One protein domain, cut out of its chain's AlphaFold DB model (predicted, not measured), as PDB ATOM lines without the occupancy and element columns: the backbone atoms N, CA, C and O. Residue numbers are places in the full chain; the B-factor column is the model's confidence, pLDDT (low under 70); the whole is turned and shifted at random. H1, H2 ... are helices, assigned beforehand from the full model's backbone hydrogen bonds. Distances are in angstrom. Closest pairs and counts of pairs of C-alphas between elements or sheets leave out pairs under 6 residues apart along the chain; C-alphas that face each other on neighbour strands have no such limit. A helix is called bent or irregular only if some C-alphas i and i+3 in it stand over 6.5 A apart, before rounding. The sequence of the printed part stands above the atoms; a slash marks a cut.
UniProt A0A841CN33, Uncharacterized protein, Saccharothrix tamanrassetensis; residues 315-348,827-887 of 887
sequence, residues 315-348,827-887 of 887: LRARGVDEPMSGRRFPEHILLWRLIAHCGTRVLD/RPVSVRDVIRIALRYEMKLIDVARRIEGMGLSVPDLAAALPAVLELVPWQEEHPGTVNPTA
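This is residues 315 to 348 and 827 to 887 of the 887 residues of an uncharacterized protein of Saccharothrix tamanrassetensis (UniProt A0A841CN33). A small compact body of crossed helices has two long tails that stick out, residues 315 to 328 and 876 to 887. In the body H1 and H3 lie side by side, H5 crosses near the residues where both begin, H4 crosses H3, and the short H2 follows H1. The printed part has 95 residues with five named helices, H1 to H5 in chain order, and no named strand; the class is all helix, though under half of the residues, 47, are in named elements. The whole is loose, with a radius of gyration of the C-alphas of 17.3 A and spans of 61 by 40 by 20 A.

H1, residues 331 to 342, begins at C-alpha (-4.788, 26.942, 15.284) and is 16.1 A long. H2 is residues 344 to 347, 5.7 A. H3, residues 831 to 841, measures 15.6 A. H4, residues 845 to 854, and H5, residues 862 to 871, each measure 14.2 A; C-alpha 871 is at (-5.497, 38.129, 14.144). H5 is only just irregular: C-alphas 864 and 867 are 6.8 A apart.

H3 touches H1 at a shallow tilt of 29 degrees, the same way; the closest C-alphas, of Glu 331 and Arg 832, are 5.0 A apart. H3 and H4 touch about perpendicular, at 75 degrees, closest at C-alphas 838 and 845, 5.7 A. H5 touches residues 331 to 335 of H1 at 90 degrees, about perpendicular, closest at C-alphas 332 and 869, 5.2 A. H2 and H4 only just touch, with 3 pairs of C-alphas within 8 A, the closest 346 and 845 at 6.2 A. H1 and H4 are apart. Every O i to N i+4 pair is within hydrogen-bond range in H1, H3 and H4, and 3 of 6 in H5; H2 is too short for one.

The C-alphas of Gly 856 and Ala 887, the two farthest apart, are 62.3 A apart. Residues 349 to 826 are not printed, and C-alphas 348 and 827 across the cut are 26.6 A apart. Of the links printed whole, none is long. The pLDDT is under 70 in residues 315 to 328 and 878 to 887.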
ATOM      1  N   LEU A 315      -7.932  10.754   0.357       57.50
ATOM      2  CA  LEU A 315      -8.540   9.531  -0.202       57.50
ATOM      3  C   LEU A 315      -8.092   9.197  -1.636       57.50
ATOM      4  O   LEU A 315      -8.220   8.052  -2.084       57.50
ATOM      5  N   ARG A 316      -7.615  10.199  -2.382       54.88
ATOM      6  CA  ARG A 316      -7.210  10.074  -3.790       54.88
ATOM      7  C   ARG A 316      -5.697  10.009  -3.977       54.88
ATOM      8  O   ARG A 316      -5.255   9.598  -5.044       54.88
ATOM      9  N   ALA A 317      -4.918  10.311  -2.939       52.91
ATOM     10  CA  ALA A 317      -3.467  10.149  -2.893       52.91
ATOM     11  C   ALA A 317      -3.042   8.683  -2.630       52.91
ATOM     12  O   ALA A 317      -2.094   8.429  -1.888       52.91
ATOM     13  N   ARG A 318      -3.754   7.694  -3.202       39.84
ATOM     14  CA  ARG A 318      -3.466   6.263  -2.987       39.84
ATOM     15  C   ARG A 318      -2.019   5.949  -3.386       39.84
ATOM     16  O   ARG A 318      -1.685   6.055  -4.561       39.84
ATOM     17  N   GLY A 319      -1.206   5.527  -2.416       42.34
ATOM     18  CA  GLY A 319       0.188   5.117  -2.625       42.34
ATOM     19  C   GLY A 319       1.211   5.777  -1.698       42.34
ATOM     20  O   GLY A 319       2.362   5.356  -1.711       42.34
ATOM     21  N   VAL A 320       0.816   6.760  -0.883       38.66
ATOM     22  CA  VAL A 320       1.667   7.306   0.184       38.66
ATOM     23  C   VAL A 320       1.081   6.876   1.526       38.66
ATOM     24  O   VAL A 320       0.245   7.569   2.103       38.66
ATOM     25  N   ASP A 321       1.478   5.692   1.996       31.53
ATOM     26  CA  ASP A 321       1.339   5.320   3.407       31.53
ATOM     27  C   ASP A 321       2.323   6.180   4.211       31.53
ATOM     28  O   ASP A 321       3.399   5.729   4.591       31.53
ATOM     29  N   GLU A 322       1.979   7.441   4.457       35.56
ATOM     30  CA  GLU A 322       2.565   8.155   5.585       35.56
ATOM     31  C   GLU A 322       1.526   8.244   6.700       35.56
ATOM     32  O   GLU A 322       0.561   9.012   6.603       35.56
ATOM     33  N   PRO A 323       1.707   7.499   7.802       33.19
ATOM     34  CA  PRO A 323       1.058   7.853   9.044       33.19
ATOM     35  C   PRO A 323       1.679   9.177   9.513       33.19
ATOM     36  O   PRO A 323       2.633   9.200  10.279       33.19
ATOM     37  N   MET A 324       1.134  10.312   9.067       41.72
ATOM     38  CA  MET A 324       1.463  11.646   9.591       41.72
ATOM     39  C   MET A 324       0.886  11.859  11.009       41.72
ATOM     40  O   MET A 324       0.360  12.923  11.336       41.72
ATOM     41  N   SER A 325       0.981  10.856  11.886       40.09
ATOM     42  CA  SER A 325       0.484  10.907  13.267       40.09
ATOM     43  C   SER A 325       1.278  11.857  14.179       40.09
ATOM     44  O   SER A 325       0.925  11.997  15.345       40.09
ATOM     45  N   GLY A 326       2.308  12.543  13.669       47.12
ATOM     46  CA  GLY A 326       3.158  13.442  14.458       47.12
ATOM     47  C   GLY A 326       3.010  14.943  14.189       47.12
ATOM     48  O   GLY A 326       3.320  15.728  15.081       47.12
ATOM     49  N   ARG A 327       2.546  15.388  13.002       59.75
ATOM     50  CA  ARG A 327       2.650  16.819  12.649       59.75
ATOM     51  C   ARG A 327       1.578  17.685  13.315       59.75
ATOM     52  O   ARG A 327       0.405  17.647  12.940       59.75
ATOM     53  N   ARG A 328       1.976  18.525  14.275       67.88
ATOM     54  CA  ARG A 328       1.088  19.465  14.976       67.88
ATOM     55  C   ARG A 328       1.178  20.886  14.389       67.88
ATOM     56  O   ARG A 328       2.119  21.606  14.672       67.88
ATOM     57  N   PHE A 329       0.161  21.316  13.632       78.44
ATOM     58  CA  PHE A 329       0.008  22.718  13.185       78.44
ATOM     59  C   PHE A 329      -0.738  23.591  14.219       78.44
ATOM     60  O   PHE A 329      -1.708  23.081  14.801       78.44
ATOM     61  N   PRO A 330      -0.348  24.866  14.437       82.88
ATOM     62  CA  PRO A 330      -1.088  25.827  15.273       82.88
ATOM     63  C   PRO A 330      -2.515  26.116  14.777       82.88
ATOM     64  O   PRO A 330      -2.821  25.895  13.603       82.88
ATOM     65  N   GLU A 331      -3.387  26.657  15.642       85.69
ATOM     66  CA  GLU A 331      -4.788  26.942  15.284       85.69
ATOM     67  C   GLU A 331      -4.909  27.898  14.096       85.69
ATOM     68  O   GLU A 331      -5.709  27.652  13.198       85.69
ATOM     69  N   HIS A 332      -4.102  28.963  14.073       88.56
ATOM     70  CA  HIS A 332      -4.173  29.996  13.036       88.56
ATOM     71  C   HIS A 332      -3.719  29.480  11.665       88.56
ATOM     72  O   HIS A 332      -4.281  29.896  10.658       88.56
ATOM     73  N   ILE A 333      -2.785  28.519  11.607       89.19
ATOM     74  CA  ILE A 333      -2.379  27.863  10.354       89.19
ATOM     75  C   ILE A 333      -3.496  26.961   9.825       89.19
ATOM     76  O   ILE A 333      -3.820  27.009   8.640       89.19
ATOM     77  N   LEU A 334      -4.134  26.170  10.693       89.31
ATOM     78  CA  LEU A 334      -5.279  25.343  10.297       89.31
ATOM     79  C   LEU A 334      -6.459  26.213   9.840       89.31
ATOM     80  O   LEU A 334      -7.103  25.911   8.837       89.31
ATOM     81  N   LEU A 335      -6.710  27.317  10.549       90.69
ATOM     82  CA  LEU A 335      -7.769  28.267  10.223       90.69
ATOM     83  C   LEU A 335      -7.487  28.994   8.907       90.69
ATOM     84  O   LEU A 335      -8.386  29.137   8.085       90.69
ATOM     85  N   TRP A 336      -6.236  29.390   8.672       91.62
ATOM     86  CA  TRP A 336      -5.777  29.958   7.408       91.62
ATOM     87  C   TRP A 336      -6.052  29.024   6.233       91.62
ATOM     88  O   TRP A 336      -6.657  29.449   5.249       91.62
ATOM     89  N   ARG A 337      -5.671  27.743   6.345       92.38
ATOM     90  CA  ARG A 337      -5.940  26.761   5.285       92.38
ATOM     91  C   ARG A 337      -7.438  26.520   5.095       92.38
ATOM     92  O   ARG A 337      -7.887  26.462   3.955       92.38
ATOM     93  N   LEU A 338      -8.223  26.461   6.173       91.62
ATOM     94  CA  LEU A 338      -9.685  26.332   6.092       91.62
ATOM     95  C   LEU A 338     -10.317  27.514   5.343       91.62
ATOM     96  O   LEU A 338     -11.136  27.309   4.452       91.62
ATOM     97  N   ILE A 339      -9.910  28.747   5.659       91.06
ATOM     98  CA  ILE A 339     -10.406  29.957   4.989       91.06
ATOM     99  C   ILE A 339      -9.959  29.996   3.525       91.06
ATOM    100  O   ILE A 339     -10.749  30.383   2.668       91.06
ATOM    101  N   ALA A 340      -8.728  29.581   3.221       90.69
ATOM    102  CA  ALA A 340      -8.225  29.528   1.851       90.69
ATOM    103  C   ALA A 340      -9.056  28.581   0.967       90.69
ATOM    104  O   ALA A 340      -9.459  28.969  -0.124       90.69
ATOM    105  N   HIS A 341      -9.373  27.375   1.451       87.94
ATOM    106  CA  HIS A 341     -10.116  26.372   0.672       87.94
ATOM    107  C   HIS A 341     -11.631  26.594   0.645       87.94
ATOM    108  O   HIS A 341     -12.273  26.357  -0.376       87.94
ATOM    109  N   CYS A 342     -12.220  27.048   1.751       87.00
ATOM    110  CA  CYS A 342     -13.678  27.113   1.899       87.00
ATOM    111  C   CYS A 342     -14.237  28.550   1.909       87.00
ATOM    112  O   CYS A 342     -15.455  28.754   1.967       87.00
ATOM    113  N   GLY A 343     -13.363  29.558   1.855       85.56
ATOM    114  CA  GLY A 343     -13.707  30.969   2.004       85.56
ATOM    115  C   GLY A 343     -14.116  31.342   3.432       85.56
ATOM    116  O   GLY A 343     -14.264  30.507   4.319       85.56
ATOM    117  N   THR A 344     -14.383  32.628   3.667       81.94
ATOM    118  CA  THR A 344     -14.754  33.152   4.999       81.94
ATOM    119  C   THR A 344     -16.146  32.718   5.479       81.94
ATOM    120  O   THR A 344     -16.490  32.907   6.644       81.94
ATOM    121  N   ARG A 345     -16.956  32.081   4.619       79.12
ATOM    122  CA  ARG A 345     -18.310  31.597   4.959       79.12
ATOM    123  C   ARG A 345     -18.311  30.499   6.023       79.12
ATOM    124  O   ARG A 345     -19.301  30.353   6.730       79.12
ATOM    125  N   VAL A 346     -17.211  29.762   6.169       81.62
ATOM    126  CA  VAL A 346     -17.040  28.743   7.225       81.62
ATOM    127  C   VAL A 346     -17.027  29.314   8.645       81.62
ATOM    128  O   VAL A 346     -17.168  28.555   9.604       81.62
ATOM    129  N   LEU A 347     -16.894  30.641   8.769       80.06
ATOM    130  CA  LEU A 347     -16.900  31.387  10.028       80.06
ATOM    131  C   LEU A 347     -18.304  31.888  10.437       80.06
ATOM    132  O   LEU A 347     -18.436  32.488  11.497       80.06
ATOM    133  N   ASP A 348     -19.339  31.690   9.605       70.12
ATOM    134  CA  ASP A 348     -20.764  31.979   9.884       70.12
ATOM    135  C   ASP A 348     -21.062  33.348  10.556       70.12
ATOM    136  O   ASP A 348     -21.901  33.471  11.445       70.12
ATOM    137  N   ARG A 827      -8.558  14.415  26.638       77.62
ATOM    138  CA  ARG A 827      -8.500  15.819  27.036       77.62
ATOM    139  C   ARG A 827      -9.752  16.564  26.575       77.62
ATOM    140  O   ARG A 827     -10.428  16.111  25.651       77.62
ATOM    141  N   PRO A 828     -10.064  17.723  27.181       81.94
ATOM    142  CA  PRO A 828     -11.120  18.586  26.675       81.94
ATOM    143  C   PRO A 828     -10.904  18.918  25.195       81.94
ATOM    144  O   PRO A 828      -9.768  19.149  24.756       81.94
ATOM    145  N   VAL A 829     -12.004  18.962  24.439       86.25
ATOM    146  CA  VAL A 829     -11.986  19.387  23.037       86.25
ATOM    147  C   VAL A 829     -11.466  20.820  22.993       86.25
ATOM    148  O   VAL A 829     -11.948  21.692  23.709       86.25
ATOM    149  N   SER A 830     -10.451  21.065  22.173       89.31
ATOM    150  CA  SER A 830      -9.870  22.398  22.009       89.31
ATOM    151  C   SER A 830     -10.418  23.090  20.762       89.31
ATOM    152  O   SER A 830     -10.911  22.441  19.838       89.31
ATOM    153  N   VAL A 831     -10.268  24.416  20.684       88.88
ATOM    154  CA  VAL A 831     -10.599  25.199  19.476       88.88
ATOM    155  C   VAL A 831      -9.846  24.651  18.261       88.88
ATOM    156  O   VAL A 831     -10.402  24.523  17.172       88.88
ATOM    157  N   ARG A 832      -8.596  24.230  18.475       88.69
ATOM    158  CA  ARG A 832      -7.764  23.556  17.481       88.69
ATOM    159  C   ARG A 832      -8.403  22.291  16.917       88.69
ATOM    160  O   ARG A 832      -8.324  22.065  15.714       88.69
ATOM    161  N   ASP A 833      -9.010  21.467  17.771       87.50
ATOM    162  CA  ASP A 833      -9.658  20.225  17.344       87.50
ATOM    163  C   ASP A 833     -10.844  20.531  16.428       87.50
ATOM    164  O   ASP A 833     -10.944  19.941  15.353       87.50
ATOM    165  N   VAL A 834     -11.668  21.518  16.797       91.00
ATOM    166  CA  VAL A 834     -12.799  21.977  15.976       91.00
ATOM    167  C   VAL A 834     -12.321  22.479  14.612       91.00
ATOM    168  O   VAL A 834     -12.844  22.038  13.591       91.00
ATOM    169  N   ILE A 835     -11.294  23.339  14.568       90.50
ATOM    170  CA  ILE A 835     -10.739  23.871  13.309       90.50
ATOM    171  C   ILE A 835     -10.140  22.750  12.455       90.50
ATOM    172  O   ILE A 835     -10.375  22.701  11.250       90.50
ATOM    173  N   ARG A 836      -9.384  21.827  13.061       89.94
ATOM    174  CA  ARG A 836      -8.777  20.695  12.349       89.94
ATOM    175  C   ARG A 836      -9.835  19.787  11.730       89.94
ATOM    176  O   ARG A 836      -9.666  19.362  10.593       89.94
ATOM    177  N   ILE A 837     -10.899  19.476  12.465       89.12
ATOM    178  CA  ILE A 837     -12.007  18.646  11.977       89.12
ATOM    179  C   ILE A 837     -12.766  19.378  10.868       89.12
ATOM    180  O   ILE A 837     -13.022  18.787   9.821       89.12
ATOM    181  N   ALA A 838     -13.053  20.669  11.058       91.31
ATOM    182  CA  ALA A 838     -13.679  21.511  10.042       91.31
ATOM    183  C   ALA A 838     -12.855  21.560   8.749       91.31
ATOM    184  O   ALA A 838     -13.415  21.377   7.676       91.31
ATOM    185  N   LEU A 839     -11.530  21.716   8.837       90.44
ATOM    186  CA  LEU A 839     -10.623  21.640   7.686       90.44
ATOM    187  C   LEU A 839     -10.633  20.252   7.042       90.44
ATOM    188  O   LEU A 839     -10.741  20.134   5.824       90.44
ATOM    189  N   ARG A 840     -10.553  19.196   7.855       87.31
ATOM    190  CA  ARG A 840     -10.471  17.815   7.369       87.31
ATOM    191  C   ARG A 840     -11.688  17.402   6.563       87.31
ATOM    192  O   ARG A 840     -11.521  16.722   5.554       87.31
ATOM    193  N   TYR A 841     -12.875  17.808   7.000       85.50
ATOM    194  CA  TYR A 841     -14.143  17.446   6.369       85.50
ATOM    195  C   TYR A 841     -14.801  18.609   5.610       85.50
ATOM    196  O   TYR A 841     -15.931  18.465   5.158       85.50
ATOM    197  N   GLU A 842     -14.096  19.735   5.452       87.88
ATOM    198  CA  GLU A 842     -14.557  20.948   4.754       87.88
ATOM    199  C   GLU A 842     -15.927  21.451   5.279       87.88
ATOM    200  O   GLU A 842     -16.801  21.882   4.527       87.88
ATOM    201  N   MET A 843     -16.124  21.373   6.601       88.94
ATOM    202  CA  MET A 843     -17.357  21.743   7.310       88.94
ATOM    203  C   MET A 843     -17.267  23.147   7.924       88.94
ATOM    204  O   MET A 843     -16.183  23.663   8.197       88.94
ATOM    205  N   LYS A 844     -18.418  23.764   8.218       90.88
ATOM    206  CA  LYS A 844     -18.452  25.000   9.012       90.88
ATOM    207  C   LYS A 844     -18.060  24.718  10.461       90.88
ATOM    208  O   LYS A 844     -18.478  23.709  11.030       90.88
ATOM    209  N   LEU A 845     -17.348  25.656  11.093       91.00
ATOM    210  CA  LEU A 845     -16.914  25.509  12.490       91.00
ATOM    211  C   LEU A 845     -18.097  25.281  13.443       91.00
ATOM    212  O   LEU A 845     -18.018  24.439  14.335       91.00
ATOM    213  N   ILE A 846     -19.212  25.986  13.221       88.81
ATOM    214  CA  ILE A 846     -20.409  25.874  14.061       88.81
ATOM    215  C   ILE A 846     -21.112  24.519  13.923       88.81
ATOM    216  O   ILE A 846     -21.678  24.023  14.893       88.81
ATOM    217  N   ASP A 847     -21.067  23.902  12.741       89.88
ATOM    218  CA  ASP A 847     -21.701  22.604  12.513       89.88
ATOM    219  C   ASP A 847     -20.892  21.488  13.181       89.88
ATOM    220  O   ASP A 847     -21.472  20.609  13.816       89.88
ATOM    221  N   VAL A 848     -19.557  21.574  13.127       90.56
ATOM    222  CA  VAL A 848     -18.664  20.671  13.870       90.56
ATOM    223  C   VAL A 848     -18.877  20.818  15.376       90.56
ATOM    224  O   VAL A 848     -19.049  19.814  16.063       90.56
ATOM    225  N   ALA A 849     -18.922  22.052  15.890       90.31
ATOM    226  CA  ALA A 849     -19.186  22.308  17.304       90.31
ATOM    227  C   ALA A 849     -20.531  21.717  17.748       90.31
ATOM    228  O   ALA A 849     -20.572  20.947  18.704       90.31
ATOM    229  N   ARG A 850     -21.609  21.983  16.996       88.38
ATOM    230  CA  ARG A 850     -22.953  21.465  17.290       88.38
ATOM    231  C   ARG A 850     -22.991  19.937  17.309       88.38
ATOM    232  O   ARG A 850     -23.640  19.362  18.178       88.38
ATOM    233  N   ARG A 851     -22.304  19.273  16.369       88.56
ATOM    234  CA  ARG A 851     -22.189  17.806  16.355       88.56
ATOM    235  C   ARG A 851     -21.466  17.303  17.603       88.56
ATOM    236  O   ARG A 851     -22.007  16.456  18.299       88.56
ATOM    237  N   ILE A 852     -20.305  17.865  17.947       86.75
ATOM    238  CA  ILE A 852     -19.535  17.470  19.142       86.75
ATOM    239  C   ILE A 852     -20.350  17.664  20.435       86.75
ATOM    240  O   ILE A 852     -20.379  16.762  21.274       86.75
ATOM    241  N   GLU A 853     -21.065  18.786  20.568       84.94
ATOM    242  CA  GLU A 853     -21.984  19.036  21.688       84.94
ATOM    243  C   GLU A 853     -23.132  18.020  21.729       84.94
ATOM    244  O   GLU A 853     -23.446  17.488  22.795       84.94
ATOM    245  N   GLY A 854     -23.710  17.687  20.569       78.75
ATOM    246  CA  GLY A 854     -24.734  16.646  20.428       78.75
ATOM    247  C   GLY A 854     -24.256  15.253  20.855       78.75
ATOM    248  O   GLY A 854     -25.046  14.466  21.367       78.75
ATOM    249  N   MET A 855     -22.953  14.970  20.742       79.62
ATOM    250  CA  MET A 855     -22.332  13.727  21.228       79.62
ATOM    251  C   MET A 855     -22.025  13.738  22.739       79.62
ATOM    252  O   MET A 855     -21.450  12.781  23.266       79.62
ATOM    253  N   GLY A 856     -22.393  14.809  23.451       74.19
ATOM    254  CA  GLY A 856     -22.191  14.959  24.892       74.19
ATOM    255  C   GLY A 856     -20.785  15.412  25.295       74.19
ATOM    256  O   GLY A 856     -20.418  15.274  26.464       74.19
ATOM    257  N   LEU A 857     -19.988  15.936  24.358       80.50
ATOM    258  CA  LEU A 857     -18.668  16.508  24.627       80.50
ATOM    259  C   LEU A 857     -18.758  18.039  24.698       80.50
ATOM    260  O   LEU A 857     -19.433  18.672  23.894       80.50
ATOM    261  N   SER A 858     -18.061  18.653  25.656       84.19
ATOM    262  CA  SER A 858     -18.029  20.117  25.782       84.19
ATOM    263  C   SER A 858     -17.115  20.732  24.722       84.19
ATOM    264  O   SER A 858     -15.977  20.290  24.556       84.19
ATOM    265  N   VAL A 859     -17.611  21.766  24.039       86.88
ATOM    266  CA  VAL A 859     -16.863  22.557  23.056       86.88
ATOM    267  C   VAL A 859     -16.543  23.939  23.645       86.88
ATOM    268  O   VAL A 859     -17.390  24.521  24.323       86.88
ATOM    269  N   PRO A 860     -15.329  24.482  23.437       87.12
ATOM    270  CA  PRO A 860     -14.968  25.821  23.893       87.12
ATOM    271  C   PRO A 860     -15.756  26.909  23.154       87.12
ATOM    272  O   PRO A 860     -16.124  26.736  21.993       87.12
ATOM    273  N   ASP A 861     -15.956  28.060  23.806       88.94
ATOM    274  CA  ASP A 861     -16.635  29.213  23.205       88.94
ATOM    275  C   ASP A 861     -15.837  29.752  22.005       88.94
ATOM    276  O   ASP A 861     -14.842  30.474  22.140       88.94
ATOM    277  N   LEU A 862     -16.295  29.383  20.808       87.50
ATOM    278  CA  LEU A 862     -15.679  29.781  19.550       87.50
ATOM    279  C   LEU A 862     -15.750  31.296  19.327       87.50
ATOM    280  O   LEU A 862     -14.824  31.856  18.743       87.50
ATOM    281  N   ALA A 863     -16.805  31.969  19.796       84.81
ATOM    282  CA  ALA A 863     -16.958  33.411  19.622       84.81
ATOM    283  C   ALA A 863     -15.946  34.190  20.472       84.81
ATOM    284  O   ALA A 863     -15.444  35.226  20.033       84.81
ATOM    285  N   ALA A 864     -15.603  33.670  21.654       86.88
ATOM    286  CA  ALA A 864     -14.564  34.238  22.504       86.88
ATOM    287  C   ALA A 864     -13.142  33.920  22.006       86.88
ATOM    288  O   ALA A 864     -12.257  34.769  22.095       86.88
ATOM    289  N   ALA A 865     -12.904  32.710  21.487       85.25
ATOM    290  CA  ALA A 865     -11.550  32.246  21.181       85.25
ATOM    291  C   ALA A 865     -11.058  32.577  19.759       85.25
ATOM    292  O   ALA A 865      -9.870  32.845  19.569       85.25
ATOM    293  N   LEU A 866     -11.938  32.565  18.752       86.50
ATOM    294  CA  LEU A 866     -11.537  32.764  17.355       86.50
ATOM    295  C   LEU A 866     -10.966  34.153  17.027       86.50
ATOM    296  O   LEU A 866     -10.073  34.185  16.184       86.50
ATOM    297  N   PRO A 867     -11.386  35.280  17.644       88.12
ATOM    298  CA  PRO A 867     -10.813  36.592  17.329       88.12
ATOM    299  C   PRO A 867      -9.284  36.647  17.459       88.12
ATOM    300  O   PRO A 867      -8.614  37.077  16.525       88.12
ATOM    301  N   ALA A 868      -8.718  36.117  18.550       85.81
ATOM    302  CA  ALA A 868      -7.267  36.084  18.758       85.81
ATOM    303  C   ALA A 868      -6.543  35.175  17.747       85.81
ATOM    304  O   ALA A 868      -5.429  35.465  17.320       85.81
ATOM    305  N   VAL A 869      -7.185  34.079  17.328       87.56
ATOM    306  CA  VAL A 869      -6.640  33.177  16.301       87.56
ATOM    307  C   VAL A 869      -6.687  33.837  14.917       87.56
ATOM    308  O   VAL A 869      -5.742  33.705  14.145       87.56
ATOM    309  N   LEU A 870      -7.764  34.567  14.608       88.00
ATOM    310  CA  LEU A 870      -7.971  35.281  13.343       88.00
ATOM    311  C   LEU A 870      -6.983  36.435  13.135       88.00
ATOM    312  O   LEU A 870      -6.612  36.709  11.993       88.00
ATOM    313  N   GLU A 871      -6.541  37.096  14.208       87.56
ATOM    314  CA  GLU A 871      -5.497  38.129  14.144       87.56
ATOM    315  C   GLU A 871      -4.151  37.579  13.651       87.56
ATOM    316  O   GLU A 871      -3.413  38.296  12.977       87.56
ATOM    317  N   LEU A 872      -3.860  36.305  13.932       88.00
ATOM    318  CA  LEU A 872      -2.641  35.617  13.496       88.00
ATOM    319  C   LEU A 872      -2.782  34.945  12.122       88.00
ATOM    320  O   LEU A 872      -1.808  34.393  11.613       88.00
ATOM    321  N   VAL A 873      -3.979  34.948  11.520       89.25
ATOM    322  CA  VAL A 873      -4.174  34.375  10.182       89.25
ATOM    323  C   VAL A 873      -3.387  35.199   9.152       89.25
ATOM    324  O   VAL A 873      -3.495  36.426   9.142       89.25
ATOM    325  N   PRO A 874      -2.633  34.556   8.245       89.56
ATOM    326  CA  PRO A 874      -1.945  35.233   7.152       89.56
ATOM    327  C   PRO A 874      -2.948  35.828   6.159       89.56
ATOM    328  O   PRO A 874      -3.617  35.104   5.415       89.56
ATOM    329  N   TRP A 875      -3.032  37.153   6.117       88.62
ATOM    330  CA  TRP A 875      -3.837  37.908   5.154       88.62
ATOM    331  C   TRP A 875      -2.933  38.541   4.093       88.62
ATOM    332  O   TRP A 875      -1.777  38.853   4.375       88.62
ATOM    333  N   GLN A 876      -3.442  38.742   2.876       85.56
ATOM    334  CA  GLN A 876      -2.739  39.562   1.887       85.56
ATOM    335  C   GLN A 876      -2.605  41.005   2.406       85.56
ATOM    336  O   GLN A 876      -3.525  41.527   3.041       85.56
ATOM    337  N   GLU A 877      -1.463  41.648   2.149       70.38
ATOM    338  CA  GLU A 877      -1.288  43.071   2.446       70.38
ATOM    339  C   GLU A 877      -2.196  43.897   1.523       70.38
ATOM    340  O   GLU A 877      -2.232  43.680   0.312       70.38
ATOM    341  N   GLU A 878      -2.953  44.847   2.081       47.09
ATOM    342  CA  GLU A 878      -3.706  45.805   1.270       47.09
ATOM    343  C   GLU A 878      -2.704  46.698   0.532       47.09
ATOM    344  O   GLU A 878      -2.089  47.581   1.130       47.09
ATOM    345  N   HIS A 879      -2.524  46.489  -0.776       39.03
ATOM    346  CA  HIS A 879      -1.813  47.460  -1.598       39.03
ATOM    347  C   HIS A 879      -2.563  48.801  -1.518       39.03
ATOM    348  O   HIS A 879      -3.738  48.855  -1.900       39.03
ATOM    349  N   PRO A 880      -1.934  49.897  -1.050       32.62
ATOM    350  CA  PRO A 880      -2.569  51.203  -1.075       32.62
ATOM    351  C   PRO A 880      -2.755  51.622  -2.537       32.62
ATOM    352  O   PRO A 880      -1.818  52.065  -3.190       32.62
ATOM    353  N   GLY A 881      -3.974  51.425  -3.044       33.75
ATOM    354  CA  GLY A 881      -4.533  52.004  -4.262       33.75
ATOM    355  C   GLY A 881      -3.588  52.136  -5.456       33.75
ATOM    356  O   GLY A 881      -3.022  53.205  -5.688       33.75
ATOM    357  N   THR A 882      -3.561  51.133  -6.334       30.36
ATOM    358  CA  THR A 882      -3.367  51.406  -7.763       30.36
ATOM    359  C   THR A 882      -4.537  52.267  -8.233       30.36
ATOM    360  O   THR A 882      -5.612  51.771  -8.572       30.36
ATOM    361  N   VAL A 883      -4.345  53.586  -8.200       33.38
ATOM    362  CA  VAL A 883      -5.169  54.537  -8.939       33.38
ATOM    363  C   VAL A 883      -5.130  54.103 -10.401       33.38
ATOM    364  O   VAL A 883      -4.066  54.091 -11.015       33.38
ATOM    365  N   ASN A 884      -6.289  53.712 -10.930       28.16
ATOM    366  CA  ASN A 884      -6.515  53.458 -12.351       28.16
ATOM    367  C   ASN A 884      -5.934  54.619 -13.183       28.16
ATOM    368  O   ASN A 884      -6.452  55.735 -13.075       28.16
ATOM    369  N   PRO A 885      -4.919  54.408 -14.039       37.12
ATOM    370  CA  PRO A 885      -4.475  55.419 -14.983       37.12
ATOM    371  C   PRO A 885      -5.338  55.327 -16.247       37.12
ATOM    372  O   PRO A 885      -4.846  55.020 -17.327       37.12
ATOM    373  N   THR A 886      -6.643  55.548 -16.105       40.38
ATOM    374  CA  THR A 886      -7.566  55.773 -17.226       40.38
ATOM    375  C   THR A 886      -8.670  56.744 -16.807       40.38
ATOM    376  O   THR A 886      -9.808  56.367 -16.530       40.38
ATOM    377  N   ALA A 887      -8.299  58.024 -16.783       33.28
ATOM    378  CA  ALA A 887      -9.167  59.162 -17.073       33.28
ATOM    379  C   ALA A 887      -8.396  60.128 -17.978       33.28
ATOM    380  O   ALA A 887      -7.216  60.399 -17.651       33.28
TER     381      ALA A 887